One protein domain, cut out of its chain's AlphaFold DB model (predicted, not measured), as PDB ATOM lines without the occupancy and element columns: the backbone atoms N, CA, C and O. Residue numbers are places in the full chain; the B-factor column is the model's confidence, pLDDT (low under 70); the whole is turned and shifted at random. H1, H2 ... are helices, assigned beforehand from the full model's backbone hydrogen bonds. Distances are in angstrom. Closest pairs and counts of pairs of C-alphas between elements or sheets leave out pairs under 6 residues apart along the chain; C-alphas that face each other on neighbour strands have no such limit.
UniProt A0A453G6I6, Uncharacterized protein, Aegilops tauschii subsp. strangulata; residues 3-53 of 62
ATOM      1  N   LEU A   3     -36.698 -27.362 -11.247       83.44
ATOM      2  CA  LEU A   3     -36.904 -28.541 -12.102       83.44
ATOM      3  C   LEU A   3     -36.453 -29.870 -11.476       83.44
ATOM      4  O   LEU A   3     -37.052 -30.906 -11.752       83.44
ATOM      5  N   GLN A   4     -35.388 -29.852 -10.673       85.50
ATOM      6  CA  GLN A   4     -34.922 -31.040  -9.958       85.50
ATOM      7  C   GLN A   4     -35.862 -31.376  -8.797       85.50
ATOM      8  O   GLN A   4     -36.210 -32.536  -8.635       85.50
ATOM      9  N   GLU A   5     -36.362 -30.365  -8.082       87.12
ATOM     10  CA  GLU A   5     -37.347 -30.556  -7.007       87.12
ATOM     11  C   GLU A   5     -38.605 -31.271  -7.522       87.12
ATOM     12  O   GLU A   5     -39.098 -32.193  -6.881       87.12
ATOM     13  N   ILE A   6     -39.077 -30.933  -8.730       86.81
ATOM     14  CA  ILE A   6     -40.197 -31.642  -9.372       86.81
ATOM     15  C   ILE A   6     -39.868 -33.133  -9.593       86.81
ATOM     16  O   ILE A   6     -40.719 -33.996  -9.370       86.81
ATOM     17  N   ARG A   7     -38.647 -33.454 -10.039       89.00
ATOM     18  CA  ARG A   7     -38.218 -34.846 -10.265       89.00
ATOM     19  C   ARG A   7     -38.128 -35.627  -8.961       89.00
ATOM     20  O   ARG A   7     -38.555 -36.777  -8.924       89.00
ATOM     21  N   ASP A   8     -37.623 -34.993  -7.911       90.31
ATOM     22  CA  ASP A   8     -37.479 -35.608  -6.595       90.31
ATOM     23  C   ASP A   8     -38.859 -35.877  -5.967       90.31
ATOM     24  O   ASP A   8     -39.088 -36.960  -5.433       90.31
ATOM     25  N   VAL A   9     -39.820 -34.953  -6.128       87.62
ATOM     26  CA  VAL A   9     -41.224 -35.153  -5.719       87.62
ATOM     27  C   VAL A   9     -41.870 -36.304  -6.487       87.62
ATOM     28  O   VAL A   9     -42.529 -37.147  -5.888       87.62
ATOM     29  N   ARG A  10     -41.661 -36.400  -7.806       87.69
ATOM     30  CA  ARG A  10     -42.151 -37.559  -8.565       87.69
ATOM     31  C   ARG A  10     -41.541 -38.858  -8.050       87.69
ATOM     32  O   ARG A  10     -42.225 -39.872  -8.005       87.69
ATOM     33  N   ALA A  11     -40.243 -38.861  -7.747       90.19
ATOM     34  CA  ALA A  11     -39.532 -40.058  -7.309       90.19
ATOM     35  C   ALA A  11     -39.976 -40.544  -5.921       90.19
ATOM     36  O   ALA A  11     -39.831 -41.727  -5.637       90.19
ATOM     37  N   SER A  12     -40.524 -39.656  -5.088       90.62
ATOM     38  CA  SER A  12     -41.055 -39.987  -3.763       90.62
ATOM     39  C   SER A  12     -42.545 -40.348  -3.752       90.62
ATOM     40  O   SER A  12     -43.069 -40.707  -2.699       90.62
ATOM     41  N   CYS A  13     -43.236 -40.261  -4.894       89.25
ATOM     42  CA  CYS A  13     -44.658 -40.573  -5.010       89.25
ATOM     43  C   CYS A  13     -44.871 -41.958  -5.635       89.25
ATOM     44  O   CYS A  13     -44.653 -42.148  -6.834       89.25
ATOM     45  N   ASP A  14     -45.388 -42.904  -4.852       87.31
ATOM     46  CA  ASP A  14     -45.846 -44.195  -5.366       87.31
ATOM     47  C   ASP A  14     -47.263 -44.058  -5.949       87.31
ATOM     48  O   ASP A  14     -48.264 -44.127  -5.238       87.31
ATOM     49  N   GLY A  15     -47.354 -43.837  -7.266       86.12
ATOM     50  CA  GLY A  15     -48.621 -43.794  -8.005       86.12
ATOM     51  C   GLY A  15     -48.900 -42.468  -8.727       86.12
ATOM     52  O   GLY A  15     -47.985 -41.677  -8.972       86.12
ATOM     53  N   PRO A  16     -50.159 -42.229  -9.146       86.94
ATOM     54  CA  PRO A  16     -50.547 -40.977  -9.786       86.94
ATOM     55  C   PRO A  16     -50.306 -39.790  -8.852       86.94
ATOM     56  O   PRO A  16     -50.696 -39.816  -7.689       86.94
ATOM     57  N   TRP A  17     -49.704 -38.727  -9.378       87.94
ATOM     58  CA  TRP A  17     -49.402 -37.514  -8.626       87.94
ATOM     59  C   TRP A  17     -49.780 -36.283  -9.448       87.94
ATOM     60  O   TRP A  17     -49.919 -36.343 -10.672       87.94
ATOM     61  N   MET A  18     -49.969 -35.160  -8.763       86.69
ATOM     62  CA  MET A  18     -50.319 -33.889  -9.380       86.69
ATOM     63  C   MET A  18     -49.511 -32.778  -8.727       86.69
ATOM     64  O   MET A  18     -49.353 -32.740  -7.508       86.69
ATOM     65  N   LEU A  19     -49.022 -31.857  -9.552       82.88
ATOM     66  CA  LEU A  19     -48.339 -30.657  -9.105       82.88
ATOM     67  C   LEU A  19     -49.297 -29.463  -9.247       82.88
ATOM     68  O   LEU A  19     -49.700 -29.125 -10.360       82.88
ATOM     69  N   CYS A  20     -49.658 -28.825  -8.131       82.75
ATOM     70  CA  CYS A  20     -50.546 -27.659  -8.099       82.75
ATOM     71  C   CYS A  20     -49.832 -26.450  -7.493       82.75
ATOM     72  O   CYS A  20     -49.228 -26.559  -6.430       82.75
ATOM     73  N   GLY A  21     -49.930 -25.296  -8.148       75.81
ATOM     74  CA  GLY A  21     -49.338 -24.049  -7.671       75.81
ATOM     75  C   GLY A  21     -49.181 -23.017  -8.786       75.81
ATOM     76  O   GLY A  21     -49.346 -23.334  -9.964       75.81
ATOM     77  N   ASP A  22     -48.849 -21.784  -8.407       72.88
ATOM     78  CA  ASP A  22     -48.416 -20.750  -9.349       72.88
ATOM     79  C   ASP A  22     -46.893 -20.816  -9.503       72.88
ATOM     80  O   ASP A  22     -46.135 -20.279  -8.695       72.88
ATOM     81  N   PHE A  23     -46.435 -21.521 -10.536       69.81
ATOM     82  CA  PHE A  23     -45.004 -21.715 -10.774       69.81
ATOM     83  C   PHE A  23     -44.350 -20.542 -11.506       69.81
ATOM     84  O   PHE A  23     -43.127 -20.531 -11.640       69.81
ATOM     85  N   LYS A  24     -45.130 -19.570 -12.012       66.44
ATOM     86  CA  LYS A  24     -44.645 -18.469 -12.870       66.44
ATOM     87  C   LYS A  24     -43.660 -18.923 -13.961       66.44
ATOM     88  O   LYS A  24     -42.776 -18.173 -14.381       66.44
ATOM     89  N   LEU A  25     -43.802 -20.164 -14.430       65.94
ATOM     90  CA  LEU A  25     -43.000 -20.729 -15.504       65.94
ATOM     91  C   LEU A  25     -43.760 -20.549 -16.811       65.94
ATOM     92  O   LEU A  25     -44.678 -21.303 -17.124       65.94
ATOM     93  N   ILE A  26     -43.356 -19.549 -17.589       62.66
ATOM     94  CA  ILE A  26     -43.797 -19.424 -18.976       62.66
ATOM     95  C   ILE A  26     -43.195 -20.590 -19.763       62.66
ATOM     96  O   ILE A  26     -41.975 -20.669 -19.917       62.66
ATOM     97  N   TYR A  27     -44.045 -21.492 -20.259       62.34
ATOM     98  CA  TYR A  27     -43.625 -22.632 -21.082       62.34
ATOM     99  C   TYR A  27     -44.118 -22.556 -22.532       62.34
ATOM    100  O   TYR A  27     -43.635 -23.314 -23.382       62.34
ATOM    101  N   ARG A  28     -45.044 -21.635 -22.822       57.59
ATOM    102  CA  ARG A  28     -45.470 -21.264 -24.173       57.59
ATOM    103  C   ARG A  28     -45.067 -19.830 -24.463       57.59
ATOM    104  O   ARG A  28     -45.112 -18.982 -23.581       57.59
ATOM    105  N   ASP A  29     -44.670 -19.586 -25.702       54.47
ATOM    106  CA  ASP A  29     -44.343 -18.246 -26.200       54.47
ATOM    107  C   ASP A  29     -45.545 -17.289 -26.049       54.47
ATOM    108  O   ASP A  29     -45.392 -16.122 -25.712       54.47
ATOM    109  N   GLU A  30     -46.750 -17.851 -26.180       57.62
ATOM    110  CA  GLU A  30     -48.058 -17.191 -26.065       57.62
ATOM    111  C   GLU A  30     -48.354 -16.605 -24.670       57.62
ATOM    112  O   GLU A  30     -49.146 -15.674 -24.560       57.62
ATOM    113  N   ASP A  31     -47.713 -17.101 -23.603       57.97
ATOM    114  CA  ASP A  31     -48.043 -16.733 -22.215       57.97
ATOM    115  C   ASP A  31     -47.254 -15.504 -21.698       57.97
ATOM    116  O   ASP A  31     -47.307 -15.185 -20.506       57.97
ATOM    117  N   LYS A  32     -46.478 -14.800 -22.546       59.44
ATOM    118  CA  LYS A  32     -45.617 -13.681 -22.105       59.44
ATOM    119  C   LYS A  32     -45.657 -12.471 -23.041       59.44
ATOM    120  O   LYS A  32     -45.307 -12.559 -24.207       59.44
ATOM    121  N   ASN A  33     -45.966 -11.299 -22.483       60.25
ATOM    122  CA  ASN A  33     -46.078 -10.038 -23.235       60.25
ATOM    123  C   ASN A  33     -44.738  -9.278 -23.410       60.25
ATOM    124  O   ASN A  33     -44.654  -8.315 -24.161       60.25
ATOM    125  N   ASN A  34     -43.664  -9.711 -22.733       58.59
ATOM    126  CA  ASN A  34     -42.328  -9.111 -22.844       58.59
ATOM    127  C   ASN A  34     -41.359 -10.129 -23.459       58.59
ATOM    128  O   ASN A  34     -41.106 -11.171 -22.853       58.59
ATOM    129  N   GLY A  35     -40.764  -9.797 -24.611       56.41
ATOM    130  CA  GLY A  35     -39.888 -10.653 -25.435       56.41
ATOM    131  C   GLY A  35     -38.590 -11.171 -24.788       56.41
ATOM    132  O   GLY A  35     -37.732 -11.720 -25.477       56.41
ATOM    133  N   ASN A  36     -38.428 -11.039 -23.470       59.16
ATOM    134  CA  ASN A  36     -37.352 -11.662 -22.705       59.16
ATOM    135  C   ASN A  36     -37.751 -13.104 -22.326       59.16
ATOM    136  O   ASN A  36     -38.140 -13.425 -21.189       59.16
ATOM    137  N   LEU A  37     -37.736 -13.967 -23.345       62.06
ATOM    138  CA  LEU A  37     -38.000 -15.399 -23.246       62.06
ATOM    139  C   LEU A  37     -36.683 -16.152 -23.065       62.06
ATOM    140  O   LEU A  37     -35.854 -16.231 -23.973       62.06
ATOM    141  N   SER A  38     -36.509 -16.778 -21.901       69.75
ATOM    142  CA  SER A  38     -35.437 -17.753 -21.709       69.75
ATOM    143  C   SER A  38     -35.811 -19.050 -22.430       69.75
ATOM    144  O   SER A  38     -36.319 -19.994 -21.826       69.75
ATOM    145  N   ARG A  39     -35.559 -19.100 -23.745       72.62
ATOM    146  CA  ARG A  39     -35.815 -20.281 -24.594       72.62
ATOM    147  C   ARG A  39     -35.161 -21.543 -24.033       72.62
ATOM    148  O   ARG A  39     -35.728 -22.629 -24.103       72.62
ATOM    149  N   ARG A  40     -33.988 -21.386 -23.409       76.06
ATOM    150  CA  ARG A  40     -33.283 -22.467 -22.712       76.06
ATOM    151  C   ARG A  40     -34.101 -23.011 -21.539       76.06
ATOM    152  O   ARG A  40     -34.244 -24.221 -21.418       76.06
ATOM    153  N   MET A  41     -34.668 -22.137 -20.706       76.50
ATOM    154  CA  MET A  41     -35.498 -22.548 -19.570       76.50
ATOM    155  C   MET A  41     -36.823 -23.174 -20.020       76.50
ATOM    156  O   MET A  41     -37.235 -24.173 -19.438       76.50
ATOM    157  N   MET A  42     -37.433 -22.661 -21.093       77.44
ATOM    158  CA  MET A  42     -38.619 -23.273 -21.707       77.44
ATOM    159  C   MET A  42     -38.325 -24.686 -22.214       77.44
ATOM    160  O   MET A  42     -39.096 -25.604 -21.945       77.44
ATOM    161  N   GLY A  43     -37.198 -24.878 -22.908       80.81
ATOM    162  CA  GLY A  43     -36.768 -26.190 -23.391       80.81
ATOM    163  C   GLY A  43     -36.513 -27.174 -22.248       80.81
ATOM    164  O   GLY A  43     -37.024 -28.291 -22.271       80.81
ATOM    165  N   CYS A  44     -35.795 -26.744 -21.203       82.94
ATOM    166  CA  CYS A  44     -35.563 -27.574 -20.021       82.94
ATOM    167  C   CYS A  44     -36.870 -27.938 -19.304       82.94
ATOM    168  O   CYS A  44     -37.049 -29.090 -18.920       82.94
ATOM    169  N   PHE A  45     -37.797 -26.991 -19.143       81.88
ATOM    170  CA  PHE A  45     -39.080 -27.269 -18.503       81.88
ATOM    171  C   PHE A  45     -39.953 -28.194 -19.356       81.88
ATOM    172  O   PHE A  45     -40.507 -29.158 -18.837       81.88
ATOM    173  N   ARG A  46     -40.001 -27.983 -20.679       81.56
ATOM    174  CA  ARG A  46     -40.686 -28.883 -21.618       81.56
ATOM    175  C   ARG A  46     -40.160 -30.312 -21.515       81.56
ATOM    176  O   ARG A  46     -40.955 -31.245 -21.501       81.56
ATOM    177  N   HIS A  47     -38.840 -30.470 -21.441       87.19
ATOM    178  CA  HIS A  47     -38.213 -31.776 -21.288       87.19
ATOM    179  C   HIS A  47     -38.645 -32.448 -19.981       87.19
ATOM    180  O   HIS A  47     -39.100 -33.581 -20.020       87.19
ATOM    181  N   VAL A  48     -38.643 -31.723 -18.858       85.75
ATOM    182  CA  VAL A  48     -39.110 -32.246 -17.560       85.75
ATOM    183  C   VAL A  48     -40.581 -32.660 -17.595       85.75
ATOM    184  O   VAL A  48     -40.918 -33.731 -17.105       85.75
ATOM    185  N   ILE A  49     -41.465 -31.859 -18.197       84.62
ATOM    186  CA  ILE A  49     -42.884 -32.222 -18.347       84.62
ATOM    187  C   ILE A  49     -43.040 -33.521 -19.151       84.62
ATOM    188  O   ILE A  49     -43.812 -34.394 -18.753       84.62
ATOM    189  N   ASN A  50     -42.286 -33.667 -20.246       86.56
ATOM    190  CA  ASN A  50     -42.310 -34.866 -21.084       86.56
ATOM    191  C   ASN A  50     -41.735 -36.093 -20.357       86.56
ATOM    192  O   ASN A  50     -42.373 -37.142 -20.367       86.56
ATOM    193  N   ASP A  51     -40.580 -35.956 -19.696       88.81
ATOM    194  CA  ASP A  51     -39.922 -37.027 -18.932       88.81
ATOM    195  C   ASP A  51     -40.841 -37.587 -17.839       88.81
ATOM    196  O   ASP A  51     -40.839 -38.781 -17.547       88.81
ATOM    197  N   LEU A  52     -41.631 -36.706 -17.222       86.88
ATOM    198  CA  LEU A  52     -42.530 -37.042 -16.123       86.88
ATOM    199  C   LEU A  52     -43.951 -37.395 -16.587       86.88
ATOM    200  O   LEU A  52     -44.809 -37.649 -15.743       86.88
ATOM    201  N   ALA A  53     -44.205 -37.405 -17.902       85.50
ATOM    202  CA  ALA A  53     -45.516 -37.630 -18.513       85.50
ATOM    203  C   ALA A  53     -46.636 -36.747 -17.918       85.50
ATOM    204  O   ALA A  53     -47.798 -37.154 -17.824       85.50
TER     205      ALA A  53
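Overview. This is residues 3 to 53 of the 62 residues of an uncharacterized protein of Aegilops tauschii subsp. strangulata (UniProt A0A453G6I6). Two short helices, H1 and H2, run the same way with their lines nearly parallel but offset lengthwise, and one long loop, residues 12 to 38, runs back from the end of H1 to the start of H2. Within this loop, residues 30 to 36 stick out. The printed part has 51 residues with two named helices, H1 then H2, and no named strand; its class is all helix, though 22 residues, under half, are in named elements. It is loose, with a radius of gyration of the C-alphas of 12.5 A, and spans 39 by 19 by 16 A.

Along the chain. H1, residues 3 to 11, begins at C-alpha 3 (-36.904, -28.541, -12.102) and is 12.7 A long. H2, residues 39 to 51, is 18.1 A long and ends at C-alpha 51 (-39.922, -37.027, -18.932).

Arrangement. H1 and H2 only just touch, with 3 pairs of C-alphas within 8 A; the closest are those of Leu 3 and Phe 45, 6.9 A apart. H2 touches H1 with residues 45 to 48 alone. They run the same way at a shallow tilt of 5 degrees. In both, every O i to N i+4 pair is within hydrogen-bond range.

Size, cuts and confidence. The C-alphas farthest apart, of Asp 14 and Gly 35, are 39.5 A apart. The printed part has no cut. The link from H1 to H2 is long, 27 residues. Residues 23 to 38 have pLDDT under 70.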